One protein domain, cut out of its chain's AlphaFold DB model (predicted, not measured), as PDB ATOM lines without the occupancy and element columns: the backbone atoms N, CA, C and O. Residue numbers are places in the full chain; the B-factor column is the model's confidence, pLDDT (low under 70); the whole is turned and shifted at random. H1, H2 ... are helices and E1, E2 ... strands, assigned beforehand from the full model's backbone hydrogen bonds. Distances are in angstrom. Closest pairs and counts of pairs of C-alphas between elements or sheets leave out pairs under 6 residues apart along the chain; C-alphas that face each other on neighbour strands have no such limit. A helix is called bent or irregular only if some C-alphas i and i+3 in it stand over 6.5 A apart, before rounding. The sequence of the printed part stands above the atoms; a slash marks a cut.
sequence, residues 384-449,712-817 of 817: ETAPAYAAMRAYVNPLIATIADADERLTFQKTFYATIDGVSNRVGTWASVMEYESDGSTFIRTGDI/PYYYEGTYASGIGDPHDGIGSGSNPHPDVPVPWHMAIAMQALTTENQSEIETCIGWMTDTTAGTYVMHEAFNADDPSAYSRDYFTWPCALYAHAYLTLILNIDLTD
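AT A GLANCE: This is residues 384 to 449 and 712 to 817 of the 817 residues of an uncharacterized protein of Acholeplasmatales bacterium (UniProt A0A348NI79). Four helices, H2, H3, H4 and H5, pack together partly side by side and partly crossed, with H5 in the middle and H1 folded back on H2 as a helical hairpin. Two small strand hairpins lie toward one end of the longest axis, E1-E2 packed on residues 414 to 421 of H2 and E3-E4 reaching farther out to Asp 439 in its loop, while a third, E5-E6, with E6 packed on H3, lies toward the other end, as does the long unnamed stretch 724 to 744, which holds Asp 739. The printed part has 172 residues with five named helices and seven named strands, in the order H1 H2 E1 E2 E3 E4 E5 E6 H3 H4 E7 H5; each two-stranded sheet is antiparallel. The class is mixed, helices and strands. The whole is compact, with a radius of gyration of the C-alphas of 16.6 A and spans of 51 by 35 by 28 A.

IN THESE COORDINATES: The sheets are E1, residues 422 to 424, with E2, 429 to 431; E3, 434 to 436, with E4, 442 to 444; and E5, 714 to 716, with E6, 721 to 723. E7, residues 786 to 790, 8.7 A long, pairs with no named strand. H1, residues 390 to 402, begins with its C-alpha at (129.351, 144.581, 161.475) and is 19.2 A long. H2, residues 406 to 421, is 20.3 A long, with a kink of 27 degrees near residue 415; it is irregular, C-alphas 416 and 419 being 7.5 A apart. H3 is residues 745 to 753, H4 residues 758 to 770, 18.1 A long. H5, residues 796 to 810, 20.1 A long, ends at C-alpha (109.048, 133.829, 156.883).

HOW THE PARTS SIT: In the hairpin E1 and E2, N 423 and O 430 are 3.0 A apart, within hydrogen-bond range. E2 runs on into E3 at 28 degrees; in E3 and E4, N 435 and O 443 are 2.8 A apart. The closest C-alphas of H2 and E1, Lys 414 and Val 423, are 6.6 A apart. H2 touches H5 at a steep tilt of 52 degrees, opposite ways, closest at Thr 415 and Cys 799, whose C-alphas are 4.6 A apart. H1 touches H2 with residues 400 to 401 alone, closest at the C-alphas of Ile 400 and Arg 409, 6.1 A. H3 touches H5 at a shallow tilt of 27 degrees, the same way, closest at the C-alphas of Met 746 and Pro 798, 5.1 A. H3 and H4 are a helical hairpin, closest at the C-alphas of Ala 752 and Ile 761, 4.6 A. In E5 and E6, N 715 and O 722 are 2.9 A apart. The closest C-alphas of E6 and H3, Ile 723 and Ala 747, are 5.7 A apart. E7 and H5 are apart. Every O i to N i+4 pair is within hydrogen-bond range in H3, H4 and H5; in H1 it is 7 of 9, in H2 10 of 12.

THE WHOLE: The C-alphas farthest apart, Asp 439 and Asp 739, are 51.0 A apart. Residues 450 to 711 are not printed, and C-alphas 449 and 712 are 28.5 A apart across the cut. The links E6 to H3 and H4 to E7 are long. Confidence is under 70 at residues 728 to 738 and 817; the mean pLDDT of the printed part is 93.1.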
ATOM      1  N   GLU A 384     140.458 144.158 152.340       91.31
ATOM      2  CA  GLU A 384     140.028 143.663 153.647       91.31
ATOM      3  C   GLU A 384     140.148 142.134 153.663       91.31
ATOM      4  O   GLU A 384     139.550 141.454 152.830       91.31
ATOM      5  N   THR A 385     140.937 141.591 154.591       91.75
ATOM      6  CA  THR A 385     141.161 140.139 154.729       91.75
ATOM      7  C   THR A 385     140.551 139.554 156.002       91.75
ATOM      8  O   THR A 385     140.653 138.354 156.245       91.75
ATOM      9  N   ALA A 386     139.957 140.388 156.853       94.06
ATOM     10  CA  ALA A 386     139.301 139.998 158.093       94.06
ATOM     11  C   ALA A 386     137.972 140.764 158.272       94.06
ATOM     12  O   ALA A 386     137.804 141.473 159.272       94.06
ATOM     13  N   PRO A 387     137.018 140.621 157.327       95.75
ATOM     14  CA  PRO A 387     135.738 141.320 157.386       95.75
ATOM     15  C   PRO A 387     134.972 140.989 158.673       95.75
ATOM     16  O   PRO A 387     134.904 139.835 159.108       95.75
ATOM     17  N   ALA A 388     134.373 142.007 159.287       96.56
ATOM     18  CA  ALA A 388     133.618 141.863 160.529       96.56
ATOM     19  C   ALA A 388     132.124 141.600 160.278       96.56
ATOM     20  O   ALA A 388     131.445 141.020 161.138       96.56
ATOM     21  N   TYR A 389     131.611 142.040 159.124       98.06
ATOM     22  CA  TYR A 389     130.186 142.059 158.773       98.06
ATOM     23  C   TYR A 389     129.350 142.794 159.815       98.06
ATOM     24  O   TYR A 389     128.303 142.322 160.275       98.06
ATOM     25  N   ALA A 390     129.883 143.914 160.300       98.25
ATOM     26  CA  ALA A 390     129.351 144.581 161.475       98.25
ATOM     27  C   ALA A 390     127.923 145.098 161.246       98.25
ATOM     28  O   ALA A 390     127.089 144.985 162.150       98.25
ATOM     29  N   ALA A 391     127.624 145.632 160.059       98.38
ATOM     30  CA  ALA A 391     126.312 146.194 159.753       98.38
ATOM     31  C   ALA A 391     125.262 145.089 159.562       98.38
ATOM     32  O   ALA A 391     124.197 145.146 160.183       98.38
ATOM     33  N   MET A 392     125.591 144.030 158.819       98.38
ATOM     34  CA  MET A 392     124.743 142.848 158.661       98.38
ATOM     35  C   MET A 392     124.465 142.194 160.015       98.38
ATOM     36  O   MET A 392     123.315 141.928 160.356       98.38
ATOM     37  N   ARG A 393     125.490 141.972 160.847       98.44
ATOM     38  CA  ARG A 393     125.310 141.379 162.183       98.44
ATOM     39  C   ARG A 393     124.469 142.262 163.097       98.44
ATOM     40  O   ARG A 393     123.661 141.734 163.861       98.44
ATOM     41  N   ALA A 394     124.648 143.581 163.048       98.44
ATOM     42  CA  ALA A 394     123.837 144.515 163.823       98.44
ATOM     43  C   ALA A 394     122.358 144.484 163.403       98.44
ATOM     44  O   ALA A 394     121.489 144.690 164.248       98.44
ATOM     45  N   TYR A 395     122.082 144.189 162.131       98.06
ATOM     46  CA  TYR A 395     120.730 144.053 161.599       98.06
ATOM     47  C   TYR A 395     120.101 142.683 161.911       98.06
ATOM     48  O   TYR A 395     118.992 142.611 162.438       98.06
ATOM     49  N   VAL A 396     120.816 141.588 161.636       97.81
ATOM     50  CA  VAL A 396     120.271 140.221 161.680       97.81
ATOM     51  C   VAL A 396     120.174 139.662 163.101       97.81
ATOM     52  O   VAL A 396     119.193 138.999 163.431       97.81
ATOM     53  N   ASN A 397     121.134 139.947 163.988       98.06
ATOM     54  CA  ASN A 397     121.117 139.378 165.344       98.06
ATOM     55  C   ASN A 397     119.861 139.754 166.159       98.06
ATOM     56  O   ASN A 397     119.296 138.872 166.815       98.06
ATOM     57  N   PRO A 398     119.376 141.012 166.134       97.88
ATOM     58  CA  PRO A 398     118.092 141.349 166.739       97.88
ATOM     59  C   PRO A 398     116.919 140.567 166.146       97.88
ATOM     60  O   PRO A 398     116.061 140.139 166.913       97.88
ATOM     61  N   LEU A 399     116.889 140.338 164.826       96.50
ATOM     62  CA  LEU A 399     115.826 139.570 164.164       96.50
ATOM     63  C   LEU A 399     115.820 138.113 164.627       96.50
ATOM     64  O   LEU A 399     114.775 137.615 165.040       96.50
ATOM     65  N   ILE A 400     116.991 137.470 164.676       97.56
ATOM     66  CA  ILE A 400     117.149 136.114 165.227       97.56
ATOM     67  C   ILE A 400     116.554 136.040 166.640       97.56
ATOM     68  O   ILE A 400     115.821 135.109 166.966       97.56
ATOM     69  N   ALA A 401     116.813 137.041 167.486       97.06
ATOM     70  CA  ALA A 401     116.305 137.062 168.858       97.06
ATOM     71  C   ALA A 401     114.770 137.178 168.960       97.06
ATOM     72  O   ALA A 401     114.221 136.881 170.023       97.06
ATOM     73  N   THR A 402     114.076 137.598 167.894       96.75
ATOM     74  CA  THR A 402     112.604 137.671 167.859       96.75
ATOM     75  C   THR A 402     111.923 136.344 167.527       96.75
ATOM     76  O   THR A 402     110.743 136.192 167.840       96.75
ATOM     77  N   ILE A 403     112.649 135.375 166.955       97.50
ATOM     78  CA  ILE A 403     112.109 134.050 166.627       97.50
ATOM     79  C   ILE A 403     111.752 133.341 167.936       97.50
ATOM     80  O   ILE A 403     112.611 133.138 168.800       97.50
ATOM     81  N   ALA A 404     110.468 133.026 168.121       96.69
ATOM     82  CA  ALA A 404     109.944 132.531 169.392       96.69
ATOM     83  C   ALA A 404     110.341 131.072 169.648       96.69
ATOM     84  O   ALA A 404     110.826 130.759 170.744       96.69
ATOM     85  N   ASP A 405     110.157 130.214 168.642       96.88
ATOM     86  CA  ASP A 405     110.530 128.809 168.718       96.88
ATOM     87  C   ASP A 405     112.053 128.661 168.845       96.88
ATOM     88  O   ASP A 405     112.834 129.364 168.200       96.88
ATOM     89  N   ALA A 406     112.488 127.818 169.780       96.19
ATOM     90  CA  ALA A 406     113.901 127.709 170.112       96.19
ATOM     91  C   ALA A 406     114.691 126.925 169.062       96.19
ATOM     92  O   ALA A 406     115.857 127.263 168.837       96.19
ATOM     93  N   ASP A 407     114.063 125.929 168.442       95.44
ATOM     94  CA  ASP A 407     114.690 125.057 167.462       95.44
ATOM     95  C   ASP A 407     114.753 125.782 166.114       95.44
ATOM     96  O   ASP A 407     115.836 125.861 165.536       95.44
ATOM     97  N   GLU A 408     113.678 126.460 165.691       96.88
ATOM     98  CA  GLU A 408     113.700 127.352 164.520       96.88
ATOM     99  C   GLU A 408     114.757 128.451 164.664       96.88
ATOM    100  O   GLU A 408     115.565 128.669 163.759       96.88
ATOM    101  N   ARG A 409     114.796 129.135 165.819       97.75
ATOM    102  CA  ARG A 409     115.766 130.211 166.071       97.75
ATOM    103  C   ARG A 409     117.198 129.707 165.954       97.75
ATOM    104  O   ARG A 409     118.044 130.395 165.380       97.75
ATOM    105  N   LEU A 410     117.484 128.539 166.529       97.12
ATOM    106  CA  LEU A 410     118.826 127.965 166.516       97.12
ATOM    107  C   LEU A 410     119.209 127.458 165.123       97.12
ATOM    108  O   LEU A 410     120.345 127.680 164.702       97.12
ATOM    109  N   THR A 411     118.272 126.833 164.410       98.12
ATOM    110  CA  THR A 411     118.453 126.390 163.024       98.12
ATOM    111  C   THR A 411     118.722 127.577 162.112       98.12
ATOM    112  O   THR A 411     119.736 127.584 161.417       98.12
ATOM    113  N   PHE A 412     117.905 128.633 162.167       98.38
ATOM    114  CA  PHE A 412     118.126 129.847 161.378       98.38
ATOM    115  C   PHE A 412     119.457 130.520 161.710       98.38
ATOM    116  O   PHE A 412     120.237 130.807 160.809       98.38
ATOM    117  N   GLN A 413     119.780 130.699 162.994       98.06
ATOM    118  CA  GLN A 413     121.054 131.298 163.390       98.06
ATOM    119  C   GLN A 413     122.257 130.529 162.828       98.06
ATOM    120  O   GLN A 413     123.188 131.134 162.298       98.06
ATOM    121  N   LYS A 414     122.267 129.202 162.971       97.62
ATOM    122  CA  LYS A 414     123.408 128.381 162.555       97.62
ATOM    123  C   LYS A 414     123.528 128.269 161.050       97.62
ATOM    124  O   LYS A 414     124.636 128.360 160.545       97.62
ATOM    125  N   THR A 415     122.416 128.084 160.349       97.94
ATOM    126  CA  THR A 415     122.409 128.011 158.884       97.94
ATOM    127  C   THR A 415     122.799 129.349 158.261       97.94
ATOM    128  O   THR A 415     123.644 129.363 157.372       97.94
ATOM    129  N   PHE A 416     122.288 130.471 158.787       98.44
ATOM    130  CA  PHE A 416     122.646 131.808 158.315       98.44
ATOM    131  C   PHE A 416     124.140 132.085 158.480       98.44
ATOM    132  O   PHE A 416     124.752 132.633 157.577       98.44
ATOM    133  N   TYR A 417     124.767 131.688 159.589       98.12
ATOM    134  CA  TYR A 417     126.197 131.926 159.812       98.12
ATOM    135  C   TYR A 417     127.118 130.790 159.333       98.12
ATOM    136  O   TYR A 417     128.336 130.927 159.437       98.12
ATOM    137  N   ALA A 418     126.576 129.708 158.762       97.50
ATOM    138  CA  ALA A 418     127.339 128.507 158.421       97.50
ATOM    139  C   ALA A 418     128.507 128.785 157.465       97.50
ATOM    140  O   ALA A 418     129.611 128.300 157.696       97.50
ATOM    141  N   THR A 419     128.282 129.582 156.415       97.88
ATOM    142  CA  THR A 419     129.317 129.893 155.421       97.88
ATOM    143  C   THR A 419     130.416 130.778 156.018       97.88
ATOM    144  O   THR A 419     131.593 130.449 155.897       97.88
ATOM    145  N   ILE A 420     130.051 131.873 156.703       97.38
ATOM    146  CA  ILE A 420     131.023 132.889 157.148       97.38
ATOM    147  C   ILE A 420     131.696 132.587 158.492       97.38
ATOM    148  O   ILE A 420     132.871 132.916 158.644       97.38
ATOM    149  N   ASP A 421     131.013 131.926 159.431       96.94
ATOM    150  CA  ASP A 421     131.539 131.614 160.773       96.94
ATOM    151  C   ASP A 421     131.876 130.126 160.957       96.94
ATOM    152  O   ASP A 421     132.609 129.761 161.883       96.94
ATOM    153  N   GLY A 422     131.372 129.263 160.074       96.31
ATOM    154  CA  GLY A 422     131.421 127.817 160.239       96.31
ATOM    155  C   GLY A 422     130.271 127.289 161.096       96.31
ATOM    156  O   GLY A 422     129.320 127.992 161.444       96.31
ATOM    157  N   VAL A 423     130.349 126.009 161.453       94.56
ATOM    158  CA  VAL A 423     129.278 125.293 162.157       94.56
ATOM    159  C   VAL A 423     129.817 124.680 163.439       94.56
ATOM    160  O   VAL A 423     130.815 123.968 163.432       94.56
ATOM    161  N   SER A 424     129.111 124.883 164.551       94.56
ATOM    162  CA  SER A 424     129.328 124.134 165.793       94.56
ATOM    163  C   SER A 424     128.015 123.512 166.255       94.56
ATOM    164  O   SER A 424     127.013 124.205 166.461       94.56
ATOM    165  N   ASN A 425     127.979 122.187 166.385       93.62
ATOM    166  CA  ASN A 425     126.790 121.431 166.769       93.62
ATOM    167  C   ASN A 425     127.148 120.200 167.623       93.62
ATOM    168  O   ASN A 425     128.253 120.083 168.146       93.62
ATOM    169  N   ARG A 426     126.181 119.297 167.829       93.94
ATOM    170  CA  ARG A 426     126.367 118.109 168.678       93.94
ATOM    171  C   ARG A 426     127.329 117.063 168.094       93.94
ATOM    172  O   ARG A 426     127.761 116.186 168.836       93.94
ATOM    173  N   VAL A 427     127.601 117.122 166.790       94.44
ATOM    174  CA  VAL A 427     128.449 116.170 166.060       94.44
ATOM    175  C   VAL A 427     129.882 116.681 165.972       94.44
ATOM    176  O   VAL A 427     130.819 115.914 166.183       94.44
ATOM    177  N   GLY A 428     130.066 117.979 165.732       94.50
ATOM    178  CA  GLY A 428     131.395 118.546 165.551       94.50
ATOM    179  C   GLY A 428     131.440 120.067 165.571       94.50
ATOM    180  O   GLY A 428     130.462 120.761 165.855       94.50
ATOM    181  N   THR A 429     132.638 120.588 165.326       96.12
ATOM    182  CA  THR A 429     132.889 122.015 165.126       96.12
ATOM    183  C   THR A 429     133.828 122.172 163.943       96.12
ATOM    184  O   THR A 429     134.924 121.616 163.953       96.12
ATOM    185  N   TRP A 430     133.383 122.933 162.955       96.19
ATOM    186  CA  TRP A 430     134.083 123.227 161.715       96.19
ATOM    187  C   TRP A 430     134.215 124.740 161.573       96.19
ATOM    188  O   TRP A 430     133.288 125.481 161.903       96.19
ATOM    189  N   ALA A 431     135.382 125.195 161.126       95.94
ATOM    190  CA  ALA A 431     135.628 126.607 160.860       95.94
ATOM    191  C   ALA A 431     134.932 127.052 159.568       95.94
ATOM    192  O   ALA A 431     134.533 126.210 158.766       95.94
ATOM    193  N   SER A 432     134.843 128.368 159.370       95.88
ATOM    194  CA  SER A 432     134.392 129.005 158.128       95.88
ATOM    195  C   SER A 432     134.941 128.329 156.865       95.88
ATOM    196  O   SER A 432     136.097 127.889 156.821       95.88
ATOM    197  N   VAL A 433     134.113 128.273 155.821       97.19
ATOM    198  CA  VAL A 433     134.545 127.824 154.488       97.19
ATOM    199  C   VAL A 433     135.218 128.932 153.671       97.19
ATOM    200  O   VAL A 433     135.668 128.663 152.560       97.19
ATOM    201  N   MET A 434     135.290 130.152 154.211       96.50
ATOM    202  CA  MET A 434     135.824 131.333 153.536       96.50
ATOM    203  C   MET A 434     137.335 131.468 153.716       96.50
ATOM    204  O   MET A 434     137.859 131.318 154.822       96.50
ATOM    205  N   GLU A 435     138.014 131.871 152.649       96.94
ATOM    206  CA  GLU A 435     139.412 132.289 152.661       96.94
ATOM    207  C   GLU A 435     139.557 133.620 151.916       96.94
ATOM    208  O   GLU A 435     139.213 133.725 150.737       96.94
ATOM    209  N   TYR A 436     140.050 134.646 152.614       96.56
ATOM    210  CA  TYR A 436     140.334 135.958 152.031       96.56
ATOM    211  C   TYR A 436     141.786 136.027 151.594       96.56
ATOM    212  O   TYR A 436     142.698 135.920 152.416       96.56
ATOM    213  N   GLU A 437     141.995 136.240 150.303       93.19
ATOM    214  CA  GLU A 437     143.323 136.297 149.716       93.19
ATOM    215  C   GLU A 437     143.898 137.708 149.765       93.19
ATOM    216  O   GLU A 437     143.193 138.719 149.724       93.19
ATOM    217  N   SER A 438     145.228 137.788 149.795       88.88
ATOM    218  CA  SER A 438     145.917 139.080 149.829       88.88
ATOM    219  C   SER A 438     145.673 139.924 148.574       88.88
ATOM    220  O   SER A 438     145.774 141.145 148.637       88.88
ATOM    221  N   ASP A 439     145.307 139.308 147.449       89.00
ATOM    222  CA  ASP A 439     144.953 140.002 146.210       89.00
ATOM    223  C   ASP A 439     143.500 140.525 146.203       89.00
ATOM    224  O   ASP A 439     143.060 141.101 145.206       89.00
ATOM    225  N   GLY A 440     142.754 140.331 147.293       92.19
ATOM    226  CA  GLY A 440     141.356 140.729 147.443       92.19
ATOM    227  C   GLY A 440     140.348 139.773 146.819       92.19
ATOM    228  O   GLY A 440     139.167 140.104 146.760       92.19
ATOM    229  N   SER A 441     140.783 138.606 146.340       96.12
ATOM    230  CA  SER A 441     139.864 137.535 145.965       96.12
ATOM    231  C   SER A 441     139.367 136.764 147.198       96.12
ATOM    232  O   SER A 441     139.955 136.820 148.279       96.12
ATOM    233  N   THR A 442     138.240 136.070 147.056       98.31
ATOM    234  CA  THR A 442     137.640 135.254 148.118       98.31
ATOM    235  C   THR A 442     137.420 133.845 147.593       98.31
ATOM    236  O   THR A 442     136.753 133.654 146.579       98.31
ATOM    237  N   PHE A 443     138.004 132.861 148.267       98.44
ATOM    238  CA  PHE A 443     137.846 131.446 147.949       98.44
ATOM    239  C   PHE A 443     136.873 130.810 148.946       98.44
ATOM    240  O   PHE A 443     136.959 131.068 150.146       98.44
ATOM    241  N   ILE A 444     135.922 130.013 148.452       98.44
ATOM    242  CA  ILE A 444     134.870 129.409 149.281       98.44
ATOM    243  C   ILE A 444     134.825 127.910 149.018       98.44
ATOM    244  O   ILE A 444     134.485 127.472 147.919       98.44
ATOM    245  N   ARG A 445     135.165 127.115 150.032       97.38
ATOM    246  CA  ARG A 445     135.063 125.649 149.975       97.38
ATOM    247  C   ARG A 445     133.617 125.194 150.172       97.38
ATOM    248  O   ARG A 445     132.830 125.890 150.802       97.38
ATOM    249  N   THR A 446     133.258 123.996 149.719       92.88
ATOM    250  CA  THR A 446     131.876 123.481 149.876       92.88
ATOM    251  C   THR A 446     131.480 123.203 151.339       92.88
ATOM    252  O   THR A 446     130.310 123.321 151.716       92.88
ATOM    253  N   GLY A 447     132.453 122.841 152.180       91.62
ATOM    254  CA  GLY A 447     132.233 122.370 153.546       91.62
ATOM    255  C   GLY A 447     133.246 121.294 153.911       91.62
ATOM    256  O   GLY A 447     134.431 121.573 154.056       91.62
ATOM    257  N   ASP A 448     132.778 120.059 154.044       88.50
ATOM    258  CA  ASP A 448     133.601 118.869 154.301       88.50
ATOM    259  C   ASP A 448     134.541 118.450 153.144       88.50
ATOM    260  O   ASP A 448     135.393 117.578 153.349       88.50
ATOM    261  N   ILE A 449     134.446 119.078 151.964       91.50
ATOM    262  CA  ILE A 449     135.361 118.880 150.828       91.50
ATOM    263  C   ILE A 449     136.232 120.129 150.634       91.50
ATOM    264  O   ILE A 449     135.737 121.241 150.443       91.50
ATOM    265  N   PRO A 712     110.432 109.336 139.812       93.06
ATOM    266  CA  PRO A 712     111.084 108.219 140.496       93.06
ATOM    267  C   PRO A 712     111.928 108.614 141.717       93.06
ATOM    268  O   PRO A 712     112.296 107.730 142.489       93.06
ATOM    269  N   TYR A 713     112.243 109.902 141.883       93.62
ATOM    270  CA  TYR A 713     113.016 110.430 143.010       93.62
ATOM    271  C   TYR A 713     112.186 111.306 143.953       93.62
ATOM    272  O   TYR A 713     112.752 111.965 144.819       93.62
ATOM    273  N   TYR A 714     110.859 111.329 143.807       95.38
ATOM    274  CA  TYR A 714     109.986 111.946 144.799       95.38
ATOM    275  C   TYR A 714     109.625 110.931 145.883       95.38
ATOM    276  O   TYR A 714     109.134 109.835 145.604       95.38
ATOM    277  N   TYR A 715     109.859 111.316 147.130       93.50
ATOM    278  CA  TYR A 715     109.673 110.469 148.295       93.50
ATOM    279  C   TYR A 715     108.638 111.069 149.244       93.50
ATOM    280  O   TYR A 715     108.591 112.281 149.452       93.50
ATOM    281  N   GLU A 716     107.851 110.198 149.873       95.19
ATOM    282  CA  GLU A 716     106.927 110.548 150.951       95.19
ATOM    283  C   GLU A 716     107.290 109.730 152.189       95.19
ATOM    284  O   GLU A 716     107.281 108.498 152.148       95.19
ATOM    285  N   GLY A 717     107.631 110.412 153.280       94.56
ATOM    286  CA  GLY A 717     107.962 109.795 154.559       94.56
ATOM    287  C   GLY A 717     107.126 110.345 155.709       94.56
ATOM    288  O   GLY A 717     106.252 111.195 155.550       94.56
ATOM    289  N   THR A 718     107.407 109.845 156.907       96.25
ATOM    290  CA  THR A 718     106.708 110.220 158.141       96.25
ATOM    291  C   THR A 718     106.919 111.689 158.522       96.25
ATOM    292  O   THR A 718     105.996 112.318 159.041       96.25
ATOM    293  N   TYR A 719     108.122 112.224 158.302       97.19
ATOM    294  CA  TYR A 719     108.528 113.561 158.747       97.19
ATOM    295  C   TYR A 719     108.556 114.601 157.627       97.19
ATOM    296  O   TYR A 719     108.423 115.784 157.919       97.19
ATOM    297  N   ALA A 720     108.721 114.182 156.372       97.62
ATOM    298  CA  ALA A 720     108.780 115.079 155.224       97.62
ATOM    299  C   ALA A 720     108.431 114.347 153.923       97.62
ATOM    300  O   ALA A 720     108.545 113.121 153.836       97.62
ATOM    301  N   SER A 721     108.086 115.122 152.899       97.25
ATOM    302  CA  SER A 721     108.073 114.675 151.508       97.25
ATOM    303  C   SER A 721     108.955 115.598 150.674       97.25
ATOM    304  O   SER A 721     109.124 116.768 151.010       97.25
ATOM    305  N   GLY A 722     109.532 115.087 149.593       96.25
ATOM    306  CA  GLY A 722     110.382 115.898 148.730       96.25
ATOM    307  C   GLY A 722     111.130 115.092 147.681       96.25
ATOM    308  O   GLY A 722     111.060 113.864 147.640       96.25
ATOM    309  N   ILE A 723     111.857 115.811 146.834       96.75
ATOM    310  CA  ILE A 723     112.690 115.234 145.779       96.75
ATOM    311  C   ILE A 723     114.070 114.900 146.371       96.75
ATOM    312  O   ILE A 723     114.644 115.701 147.112       96.75
ATOM    313  N   GLY A 724     114.576 113.702 146.086       93.38
ATOM    314  CA  GLY A 724     115.963 113.304 146.342       93.38
ATOM    315  C   GLY A 724     116.804 113.310 145.067       93.38
ATOM    316  O   GLY A 724     116.427 113.926 144.071       93.38
ATOM    317  N   ASP A 725     117.926 112.596 145.069       90.38
ATOM    318  CA  ASP A 725     118.817 112.522 143.909       90.38
ATOM    319  C   ASP A 725     119.224 111.065 143.613       90.38
ATOM    320  O   ASP A 725     119.304 110.241 144.530       90.38
ATOM    321  N   PRO A 726     119.484 110.684 142.348       83.25
ATOM    322  CA  PRO A 726     120.180 109.434 142.038       83.25
ATOM    323  C   PRO A 726     121.529 109.263 142.754       83.25
ATOM    324  O   PRO A 726     121.933 108.113 142.957       83.25
ATOM    325  N   HIS A 727     122.177 110.357 143.160       79.88
ATOM    326  CA  HIS A 727     123.503 110.391 143.778       79.88
ATOM    327  C   HIS A 727     123.623 109.636 145.123       79.88
ATOM    328  O   HIS A 727     124.693 109.121 145.458       79.88
ATOM    329  N   ASP A 728     122.544 109.526 145.907       67.88
ATOM    330  CA  ASP A 728     122.658 109.185 147.338       67.88
ATOM    331  C   ASP A 728     122.948 107.733 147.725       67.88
ATOM    332  O   ASP A 728     122.613 106.761 147.045       67.88
ATOM    333  N   GLY A 729     123.495 107.605 148.942       59.34
ATOM    334  CA  GLY A 729     123.789 106.346 149.625       59.34
ATOM    335  C   GLY A 729     123.285 106.258 151.072       59.34
ATOM    336  O   GLY A 729     123.922 105.586 151.888       59.34
ATOM    337  N   ILE A 730     122.181 106.924 151.441       66.50
ATOM    338  CA  ILE A 730     121.618 106.776 152.796       66.50
ATOM    339  C   ILE A 730     120.979 105.391 152.946       66.50
ATOM    340  O   ILE A 730     119.910 105.092 152.424       66.50
ATOM    341  N   GLY A 731     121.643 104.531 153.719       57.66
ATOM    342  CA  GLY A 731     121.220 103.155 153.978       57.66
ATOM    343  C   GLY A 731     121.979 102.125 153.135       57.66
ATOM    344  O   GLY A 731     123.053 102.387 152.606       57.66
ATOM    345  N   SER A 732     121.460 100.897 153.058       47.69
ATOM    346  CA  SER A 732     122.071  99.800 152.293       47.69
ATOM    347  C   SER A 732     121.201  99.442 151.083       47.69
ATOM    348  O   SER A 732     120.289  98.626 151.212       47.69
ATOM    349  N   GLY A 733     121.454 100.041 149.918       57.00
ATOM    350  CA  GLY A 733     120.670  99.793 148.701       57.00
ATOM    351  C   GLY A 733     121.230 100.488 147.457       57.00
ATOM    352  O   GLY A 733     122.240 101.177 147.539       57.00
ATOM    353  N   SER A 734     120.589 100.261 146.307       56.94
ATOM    354  CA  SER A 734     120.829 100.982 145.048       56.94
ATOM    355  C   SER A 734     119.709 101.993 144.818       56.94
ATOM    356  O   SER A 734     118.547 101.605 144.942       56.94
ATOM    357  N   ASN A 735     120.046 103.227 144.446       61.22
ATOM    358  CA  ASN A 735     119.077 104.273 144.129       61.22
ATOM    359  C   ASN A 735     118.265 103.971 142.845       61.22
ATOM    360  O   ASN A 735     118.829 103.397 141.904       61.22
ATOM    361  N   PRO A 736     116.970 104.347 142.763       65.62
ATOM    362  CA  PRO A 736     116.149 104.955 143.821       65.62
ATOM    363  C   PRO A 736     115.899 103.977 144.975       65.62
ATOM    364  O   PRO A 736     115.702 102.784 144.736       65.62
ATOM    365  N   HIS A 737     115.917 104.466 146.218       66.56
ATOM    366  CA  HIS A 737     115.695 103.649 147.410       66.56
ATOM    367  C   HIS A 737     114.229 103.176 147.482       66.56
ATOM    368  O   HIS A 737     113.355 103.965 147.838       66.56
ATOM    369  N   PRO A 738     113.913 101.891 147.215       64.94
ATOM    370  CA  PRO A 738     112.517 101.443 147.165       64.94
ATOM    371  C   PRO A 738     111.852 101.408 148.549       64.94
ATOM    372  O   PRO A 738     110.629 101.403 148.641       64.94
ATOM    373  N   ASP A 739     112.668 101.350 149.608       76.88
ATOM    374  CA  ASP A 739     112.244 101.118 150.991       76.88
ATOM    375  C   ASP A 739     112.644 102.256 151.957       76.88
ATOM    376  O   ASP A 739     112.344 102.166 153.146       76.88
ATOM    377  N   VAL A 740     113.361 103.290 151.491       85.62
ATOM    378  CA  VAL A 740     113.860 104.392 152.336       85.62
ATOM    379  C   VAL A 740     113.584 105.727 151.635       85.62
ATOM    380  O   VAL A 740     114.206 105.985 150.606       85.62
ATOM    381  N   PRO A 741     112.677 106.577 152.145       90.44
ATOM    382  CA  PRO A 741     112.402 107.869 151.527       90.44
ATOM    383  C   PRO A 741     113.557 108.840 151.805       90.44
ATOM    384  O   PRO A 741     113.792 109.172 152.963       90.44
ATOM    385  N   VAL A 742     114.281 109.289 150.773       92.00
ATOM    386  CA  VAL A 742     115.515 110.095 150.924       92.00
ATOM    387  C   VAL A 742     115.454 111.471 150.237       92.00
ATOM    388  O   VAL A 742     116.206 111.735 149.300       92.00
ATOM    389  N   PRO A 743     114.552 112.378 150.647       94.44
ATOM    390  CA  PRO A 743     114.552 113.735 150.113       94.44
ATOM    391  C   PRO A 743     115.797 114.523 150.545       94.44
ATOM    392  O   PRO A 743     116.448 114.222 151.551       94.44
ATOM    393  N   TRP A 744     116.095 115.580 149.792       96.12
ATOM    394  CA  TRP A 744     117.154 116.533 150.120       96.12
ATOM    395  C   TRP A 744     116.567 117.817 150.677       96.12
ATOM    396  O   TRP A 744     115.558 118.325 150.178       96.12
ATOM    397  N   HIS A 745     117.251 118.423 151.646       97.88
ATOM    398  CA  HIS A 745     116.831 119.731 152.148       97.88
ATOM    399  C   HIS A 745     116.847 120.805 151.054       97.88
ATOM    400  O   HIS A 745     115.996 121.689 151.073       97.88
ATOM    401  N   MET A 746     117.762 120.731 150.079       96.75
ATOM    402  CA  MET A 746     117.816 121.713 148.986       96.75
ATOM    403  C   MET A 746     116.554 121.708 148.123       96.75
ATOM    404  O   MET A 746     116.035 122.777 147.808       96.75
ATOM    405  N   ALA A 747     116.025 120.527 147.794       98.00
ATOM    406  CA  ALA A 747     114.797 120.414 147.015       98.00
ATOM    407  C   ALA A 747     113.591 120.983 147.774       98.00
ATOM    408  O   ALA A 747     112.777 121.694 147.191       98.00
ATOM    409  N   ILE A 748     113.506 120.728 149.086       98.69
ATOM    410  CA  ILE A 748     112.443 121.274 149.944       98.69
ATOM    411  C   ILE A 748     112.561 122.804 150.047       98.69
ATOM    412  O   ILE A 748     111.555 123.508 149.941       98.69
ATOM    413  N   ALA A 749     113.780 123.336 150.183       98.50
ATOM    414  CA  ALA A 749     114.017 124.779 150.171       98.50
ATOM    415  C   ALA A 749     113.563 125.402 148.846       98.50
ATOM    416  O   ALA A 749     112.870 126.417 148.834       98.50
ATOM    417  N   MET A 750     113.915 124.767 147.726       98.62
ATOM    418  CA  MET A 750     113.539 125.245 146.402       98.62
ATOM    419  C   MET A 750     112.031 125.147 146.160       98.62
ATOM    420  O   MET A 750     111.458 126.041 145.542       98.62
ATOM    421  N   GLN A 751     111.361 124.124 146.703       98.69
ATOM    422  CA  GLN A 751     109.903 124.021 146.675       98.69
ATOM    423  C   GLN A 751     109.248 125.237 147.342       98.69
ATOM    424  O   GLN A 751     108.307 125.794 146.772       98.69
ATOM    425  N   ALA A 752     109.771 125.668 148.497       98.50
ATOM    426  CA  ALA A 752     109.309 126.869 149.193       98.50
ATOM    427  C   ALA A 752     109.600 128.152 148.398       98.50
ATOM    428  O   ALA A 752     108.738 129.016 148.290       98.50
ATOM    429  N   LEU A 753     110.792 128.262 147.801       97.88
ATOM    430  CA  LEU A 753     111.224 129.435 147.024       97.88
ATOM    431  C   LEU A 753     110.470 129.631 145.702       97.88
ATOM    432  O   LEU A 753     110.628 130.663 145.059       97.88
ATOM    433  N   THR A 754     109.663 128.657 145.283       98.19
ATOM    434  CA  THR A 754     108.978 128.651 143.981       98.19
ATOM    435  C   THR A 754     107.461 128.498 144.104       98.19
ATOM    436  O   THR A 754     106.791 128.066 143.167       98.19
ATOM    437  N   THR A 755     106.895 128.841 145.263       96.94
ATOM    438  CA  THR A 755     105.445 128.873 145.497       96.94
ATOM    439  C   THR A 755     105.041 130.162 146.199       96.94
ATOM    440  O   THR A 755     105.768 130.683 147.037       96.94
ATOM    441  N   GLU A 756     103.845 130.659 145.890       94.94
ATOM    442  CA  GLU A 756     103.217 131.771 146.618       94.94
ATOM    443  C   GLU A 756     102.257 131.273 147.715       94.94
ATOM    444  O   GLU A 756     101.628 132.056 148.433       94.94
ATOM    445  N   ASN A 757     102.093 129.952 147.852       97.50
ATOM    446  CA  ASN A 757     101.210 129.375 148.853       97.50
ATOM    447  C   ASN A 757     101.886 129.371 150.229       97.50
ATOM    448  O   ASN A 757     102.676 128.485 150.545       97.50
ATOM    449  N   GLN A 758     101.492 130.314 151.087       97.19
ATOM    450  CA  GLN A 758     102.040 130.448 152.440       97.19
ATOM    451  C   GLN A 758     101.992 129.150 153.264       97.19
ATOM    452  O   GLN A 758     102.927 128.857 154.002       97.19
ATOM    453  N   SER A 759     100.935 128.340 153.139       98.38
ATOM    454  CA  SER A 759     100.847 127.073 153.877       98.38
ATOM    455  C   SER A 759     101.824 126.017 153.355       98.38
ATOM    456  O   SER A 759     102.286 125.184 154.131       98.38
ATOM    457  N   GLU A 760     102.146 126.044 152.061       98.44
ATOM    458  CA  GLU A 760     103.196 125.197 151.486       98.44
ATOM    459  C   GLU A 760     104.576 125.652 151.974       98.44
ATOM    460  O   GLU A 760     105.337 124.825 152.467       98.44
ATOM    461  N   ILE A 761     104.849 126.963 151.950       98.62
ATOM    462  CA  ILE A 761     106.089 127.563 152.474       98.62
ATOM    463  C   ILE A 761     106.323 127.141 153.929       98.62
ATOM    464  O   ILE A 761     107.377 126.600 154.258       98.62
ATOM    465  N   GLU A 762     105.334 127.349 154.801       98.19
ATOM    466  CA  GLU A 762     105.424 126.992 156.222       98.19
ATOM    467  C   GLU A 762     105.638 125.487 156.423       98.19
ATOM    468  O   GLU A 762     106.395 125.085 157.305       98.19
ATOM    469  N   THR A 763     105.023 124.650 155.579       98.56
ATOM    470  CA  THR A 763     105.216 123.194 155.615       98.56
ATOM    471  C   THR A 763     106.653 122.817 155.253       98.56
ATOM    472  O   THR A 763     107.282 122.063 155.989       98.56
ATOM    473  N   CYS A 764     107.199 123.370 154.167       98.69
ATOM    474  CA  CYS A 764     108.575 123.118 153.742       98.69
ATOM    475  C   CYS A 764     109.596 123.580 154.795       98.69
ATOM    476  O   CYS A 764     110.505 122.826 155.141       98.69
ATOM    477  N   ILE A 765     109.430 124.788 155.350       98.19
ATOM    478  CA  ILE A 765     110.307 125.312 156.411       98.19
ATOM    479  C   ILE A 765     110.219 124.451 157.679       98.19
ATOM    480  O   ILE A 765     111.250 124.151 158.288       98.19
ATOM    481  N   GLY A 766     109.010 124.019 158.050       98.06
ATOM    482  CA  GLY A 766     108.786 123.102 159.165       98.06
ATOM    483  C   GLY A 766     109.510 121.773 158.961       98.06
ATOM    484  O   GLY A 766     110.298 121.380 159.817       98.06
ATOM    485  N   TRP A 767     109.336 121.136 157.795       98.38
ATOM    486  CA  TRP A 767     110.050 119.906 157.444       98.38
ATOM    487  C   TRP A 767     111.558 120.064 157.612       98.38
ATOM    488  O   TRP A 767     112.149 119.321 158.384       98.38
ATOM    489  N   MET A 768     112.162 121.075 156.984       98.31
ATOM    490  CA  MET A 768     113.609 121.305 157.068       98.31
ATOM    491  C   MET A 768     114.104 121.539 158.501       98.31
ATOM    492  O   MET A 768     115.196 121.099 158.856       98.31
ATOM    493  N   THR A 769     113.319 122.227 159.334       97.75
ATOM    494  CA  THR A 769     113.668 122.489 160.740       97.75
ATOM    495  C   THR A 769     113.611 121.211 161.579       97.75
ATOM    496  O   THR A 769     114.518 120.942 162.378       97.75
ATOM    497  N   ASP A 770     112.581 120.396 161.362       97.06
ATOM    498  CA  ASP A 770     112.306 119.188 162.139       97.06
ATOM    499  C   ASP A 770     113.210 118.004 161.742       97.06
ATOM    500  O   ASP A 770     113.412 117.076 162.533       97.06
ATOM    501  N   THR A 771     113.815 118.036 160.550       97.44
ATOM    502  CA  THR A 771     114.636 116.942 160.001       97.44
ATOM    503  C   THR A 771     116.149 117.165 160.086       97.44
ATOM    504  O   THR A 771     116.928 116.438 159.479       97.44
ATOM    505  N   THR A 772     116.614 118.101 160.920       96.94
ATOM    506  CA  THR A 772     118.057 118.369 161.135       96.94
ATOM    507  C   THR A 772     118.775 117.344 162.025       96.94
ATOM    508  O   THR A 772     119.921 117.557 162.414       96.94
ATOM    509  N   ALA A 773     118.110 116.278 162.484       95.94
ATOM    510  CA  ALA A 773     118.667 115.324 163.455       95.94
ATOM    511  C   ALA A 773     119.187 115.952 164.777       95.94
ATOM    512  O   ALA A 773     120.018 115.360 165.481       95.94
ATOM    513  N   GLY A 774     118.728 117.158 165.135       95.56
ATOM    514  CA  GLY A 774     119.234 117.933 166.274       95.56
ATOM    515  C   GLY A 774     120.635 118.523 166.059       95.56
ATOM    516  O   GLY A 774     121.316 118.870 167.032       95.56
ATOM    517  N   THR A 775     121.102 118.604 164.811       96.69
ATOM    518  CA  THR A 775     122.324 119.327 164.427       96.69
ATOM    519  C   THR A 775     122.052 120.822 164.230       96.69
ATOM    520  O   THR A 775     122.958 121.634 164.470       96.69
ATOM    521  N   TYR A 776     120.795 121.178 163.917       97.31
ATOM    522  CA  TYR A 776     120.326 122.532 163.597       97.31
ATOM    523  C   TYR A 776     121.028 123.132 162.368       97.31
ATOM    524  O   TYR A 776     121.262 124.337 162.299       97.31
ATOM    525  N   VAL A 777     121.429 122.278 161.429       97.19
ATOM    526  CA  VAL A 777     121.938 122.650 160.107       97.19
ATOM    527  C   VAL A 777     121.292 121.758 159.055       97.19
ATOM    528  O   VAL A 777     120.663 120.754 159.384       97.19
ATOM    529  N   MET A 778     121.429 122.147 157.792       97.50
ATOM    530  CA  MET A 778     120.903 121.375 156.680       97.50
ATOM    531  C   MET A 778     121.921 120.329 156.217       97.50
ATOM    532  O   MET A 778     123.119 120.594 156.166       97.50
ATOM    533  N   HIS A 779     121.412 119.152 155.874       95.31
ATOM    534  CA  HIS A 779     122.137 118.028 155.304       95.31
ATOM    535  C   HIS A 779     121.917 117.941 153.791       95.31
ATOM    536  O   HIS A 779     121.045 118.623 153.248       95.31
ATOM    537  N   GLU A 780     122.722 117.116 153.131       93.44
ATOM    538  CA  GLU A 780     122.548 116.782 151.716       93.44
ATOM    539  C   GLU A 780     121.235 116.014 151.533       93.44
ATOM    540  O   GLU A 780     120.248 116.592 151.078       93.44
ATOM    541  N   ALA A 781     121.188 114.781 152.040       93.12
ATOM    542  CA  ALA A 781     120.006 113.932 152.071       93.12
ATOM    543  C   ALA A 781     119.680 113.485 153.507       93.12
ATOM    544  O   ALA A 781     120.549 113.469 154.387       93.12
ATOM    545  N   PHE A 782     118.434 113.079 153.754       94.12
ATOM    546  CA  PHE A 782     118.014 112.468 155.021       94.12
ATOM    547  C   PHE A 782     116.903 111.441 154.804       94.12
ATOM    548  O   PHE A 782     116.106 111.562 153.882       94.12
ATOM    549  N   ASN A 783     116.816 110.431 155.670       93.81
ATOM    550  CA  ASN A 783     115.696 109.496 155.663       93.81
ATOM    551  C   ASN A 783     114.448 110.171 156.257       93.81
ATOM    552  O   ASN A 783     114.391 110.445 157.456       93.81
ATOM    553  N   ALA A 784     113.417 110.392 155.447       94.12
ATOM    554  CA  ALA A 784     112.183 111.046 155.872       94.12
ATOM    555  C   ALA A 784     111.313 110.212 156.830       94.12
ATOM    556  O   ALA A 784     110.345 110.742 157.372       94.12
ATOM    557  N   ASP A 785     111.647 108.944 157.093       94.94
ATOM    558  CA  ASP A 785     111.058 108.132 158.172       94.94
ATOM    559  C   ASP A 785     111.918 108.083 159.446       94.94
ATOM    560  O   ASP A 785     111.427 107.720 160.517       94.94
ATOM    561  N   ASP A 786     113.197 108.448 159.353       94.62
ATOM    562  CA  ASP A 786     114.134 108.525 160.475       94.62
ATOM    563  C   ASP A 786     115.199 109.598 160.189       94.62
ATOM    564  O   ASP A 786     116.293 109.268 159.719       94.62
ATOM    565  N   PRO A 787     114.923 110.878 160.505       94.06
ATOM    566  CA  PRO A 787     115.828 111.979 160.178       94.06
ATOM    567  C   PRO A 787     117.200 111.875 160.848       94.06
ATOM    568  O   PRO A 787     118.111 112.611 160.494       94.06
ATOM    569  N   SER A 788     117.385 110.967 161.819       93.88
ATOM    570  CA  SER A 788     118.701 110.713 162.411       93.88
ATOM    571  C   SER A 788     119.672 109.992 161.468       93.88
ATOM    572  O   SER A 788     120.874 109.984 161.740       93.88
ATOM    573  N   ALA A 789     119.172 109.427 160.364       92.56
ATOM    574  CA  ALA A 789     119.962 108.894 159.263       92.56
ATOM    575  C   ALA A 789     120.027 109.916 158.115       92.56
ATOM    576  O   ALA A 789     119.055 110.106 157.386       92.56
ATOM    577  N   TYR A 790     121.184 110.556 157.952       93.31
ATOM    578  CA  TYR A 790     121.435 111.606 156.961       93.31
ATOM    579  C   TYR A 790     122.864 111.517 156.395       93.31
ATOM    580  O   TYR A 790     123.700 110.786 156.939       93.31
ATOM    581  N   SER A 791     123.151 112.254 155.317       91.62
ATOM    582  CA  SER A 791     124.497 112.428 154.748       91.62
ATOM    583  C   SER A 791     125.018 113.860 154.933       91.62
ATOM    584  O   SER A 791     124.250 114.818 155.000       91.62
ATOM    585  N   ARG A 792     126.351 113.985 155.026       90.62
ATOM    586  CA  ARG A 792     127.131 115.232 155.179       90.62
ATOM    587  C   ARG A 792     126.774 116.067 156.416       90.62
ATOM    588  O   ARG A 792     125.786 116.797 156.482       90.62
ATOM    589  N   ASP A 793     127.651 115.998 157.417       91.62
ATOM    590  CA  ASP A 793     127.541 116.797 158.644       91.62
ATOM    591  C   ASP A 793     127.830 118.290 158.420       91.62
ATOM    592  O   ASP A 793     127.395 119.124 159.218       91.62
ATOM    593  N   TYR A 794     128.591 118.620 157.368       92.81
ATOM    594  CA  TYR A 794     129.033 119.977 157.076       92.81
ATOM    595  C   TYR A 794     128.927 120.306 155.586       92.81
ATOM    596  O   TYR A 794     129.878 120.136 154.822       92.81
ATOM    597  N   PHE A 795     127.756 120.811 155.197       94.00
ATOM    598  CA  PHE A 795     127.464 121.257 153.841       94.00
ATOM    599  C   PHE A 795     126.700 122.586 153.881       94.00
ATOM    600  O   PHE A 795     125.550 122.650 154.321       94.00
ATOM    601  N   THR A 796     127.349 123.685 153.490       96.06
ATOM    602  CA  THR A 796     126.791 125.025 153.750       96.06
ATOM    603  C   THR A 796     125.883 125.550 152.638       96.06
ATOM    604  O   THR A 796     125.105 126.466 152.899       96.06
ATOM    605  N   TRP A 797     125.877 124.953 151.441       97.00
ATOM    606  CA  TRP A 797     124.942 125.344 150.375       97.00
ATOM    607  C   TRP A 797     123.464 125.105 150.760       97.00
ATOM    608  O   TRP A 797     122.697 126.075 150.753       97.00
ATOM    609  N   PRO A 798     123.042 123.908 151.223       97.38
ATOM    610  CA  PRO A 798     121.681 123.719 151.732       97.38
ATOM    611  C   PRO A 798     121.337 124.657 152.902       97.38
ATOM    612  O   PRO A 798     120.198 125.107 153.036       97.38
ATOM    613  N   CYS A 799     122.327 124.994 153.738       98.19
ATOM    614  CA  CYS A 799     122.157 125.950 154.833       98.19
ATOM    615  C   CYS A 799     121.855 127.363 154.315       98.19
ATOM    616  O   CYS A 799     120.958 128.022 154.840       98.19
ATOM    617  N   ALA A 800     122.563 127.817 153.278       98.19
ATOM    618  CA  ALA A 800     122.333 129.116 152.656       98.19
ATOM    619  C   ALA A 800     120.935 129.206 152.021       98.19
ATOM    620  O   ALA A 800     120.270 130.228 152.179       98.19
ATOM    621  N   LEU A 801     120.453 128.131 151.384       98.19
ATOM    622  CA  LEU A 801     119.092 128.061 150.837       98.19
ATOM    623  C   LEU A 801     118.021 128.160 151.932       98.19
ATOM    624  O   LEU A 801     117.108 128.975 151.809       98.19
ATOM    625  N   TYR A 802     118.153 127.391 153.019       98.50
ATOM    626  CA  TYR A 802     117.241 127.497 154.167       98.50
ATOM    627  C   TYR A 802     117.238 128.914 154.746       98.50
ATOM    628  O   TYR A 802     116.181 129.500 154.961       98.50
ATOM    629  N   ALA A 803     118.425 129.472 154.996       98.31
ATOM    630  CA  ALA A 803     118.559 130.790 155.596       98.31
ATOM    631  C   ALA A 803     117.966 131.878 154.693       98.31
ATOM    632  O   ALA A 803     117.272 132.764 155.187       98.31
ATOM    633  N   HIS A 804     118.183 131.789 153.380       97.94
ATOM    634  CA  HIS A 804     117.568 132.690 152.414       97.94
ATOM    635  C   HIS A 804     116.039 132.571 152.435       97.94
ATOM    636  O   HIS A 804     115.374 133.575 152.668       97.94
ATOM    637  N   ALA A 805     115.486 131.358 152.304       97.94
ATOM    638  CA  ALA A 805     114.040 131.126 152.316       97.94
ATOM    639  C   ALA A 805     113.378 131.590 153.624       97.94
ATOM    640  O   ALA A 805     112.329 132.230 153.602       97.94
ATOM    641  N   TYR A 806     113.996 131.331 154.777       97.75
ATOM    642  CA  TYR A 806     113.470 131.790 156.063       97.75
ATOM    643  C   TYR A 806     113.498 133.324 156.163       97.75
ATOM    644  O   TYR A 806     112.535 133.947 156.611       97.75
ATOM    645  N   LEU A 807     114.589 133.957 155.722       96.56
ATOM    646  CA  LEU A 807     114.735 135.410 155.759       96.56
ATOM    647  C   LEU A 807     113.712 136.115 154.853       96.56
ATOM    648  O   LEU A 807     113.086 137.085 155.284       96.56
ATOM    649  N   THR A 808     113.515 135.621 153.630       95.88
ATOM    650  CA  THR A 808     112.658 136.272 152.629       95.88
ATOM    651  C   THR A 808     111.188 135.880 152.752       95.88
ATOM    652  O   THR A 808     110.334 136.747 152.621       95.88
ATOM    653  N   LEU A 809     110.866 134.620 153.072       96.69
ATOM    654  CA  LEU A 809     109.483 134.118 153.050       96.69
ATOM    655  C   LEU A 809     108.816 134.056 154.433       96.69
ATOM    656  O   LEU A 809     107.595 134.167 154.536       96.69
ATOM    657  N   ILE A 810     109.590 133.881 155.511       96.44
ATOM    658  CA  ILE A 810     109.048 133.829 156.883       96.44
ATOM    659  C   ILE A 810     109.202 135.183 157.570       96.44
ATOM    660  O   ILE A 810     108.228 135.754 158.067       96.44
ATOM    661  N   LEU A 811     110.418 135.736 157.572       95.31
ATOM    662  CA  LEU A 811     110.679 137.043 158.177       95.31
ATOM    663  C   LEU A 811     110.267 138.215 157.272       95.31
ATOM    664  O   LEU A 811     110.139 139.327 157.784       95.31
ATOM    665  N   ASN A 812     110.011 137.971 155.980       94.69
ATOM    666  CA  ASN A 812     109.640 138.990 154.989       94.69
ATOM    667  C   ASN A 812     110.641 140.156 154.946       94.69
ATOM    668  O   ASN A 812     110.255 141.327 154.957       94.69
ATOM    669  N   ILE A 813     111.936 139.829 154.971       94.75
ATOM    670  CA  ILE A 813     113.017 140.808 154.912       94.75
ATOM    671  C   ILE A 813     113.577 140.869 153.496       94.75
ATOM    672  O   ILE A 813     114.163 139.902 153.003       94.75
ATOM    673  N   ASP A 814     113.446 142.053 152.913       90.44
ATOM    674  CA  ASP A 814     114.080 142.449 151.668       90.44
ATOM    675  C   ASP A 814     114.730 143.826 151.865       90.44
ATOM    676  O   ASP A 814     114.098 144.765 152.360       90.44
ATOM    677  N   LEU A 815     116.019 143.917 151.553       92.12
ATOM    678  CA  LEU A 815     116.834 145.129 151.669       92.12
ATOM    679  C   LEU A 815     117.245 145.692 150.302       92.12
ATOM    680  O   LEU A 815     118.091 146.584 150.249       92.12
ATOM    681  N   THR A 816     116.682 145.164 149.214       82.31
ATOM    682  CA  THR A 816     117.044 145.538 147.840       82.31
ATOM    683  C   THR A 816     116.245 146.732 147.280       82.31
ATOM    684  O   THR A 816     116.610 147.254 146.227       82.31
ATOM    685  N   ASP A 817     115.230 147.222 148.013       57.47
ATOM    686  CA  ASP A 817     114.305 148.321 147.641       57.47
ATOM    687  C   ASP A 817     114.797 149.774 147.878       57.47
ATOM    688  O   ASP A 817     115.371 150.079 148.955       57.47
TER     689      ASP A 817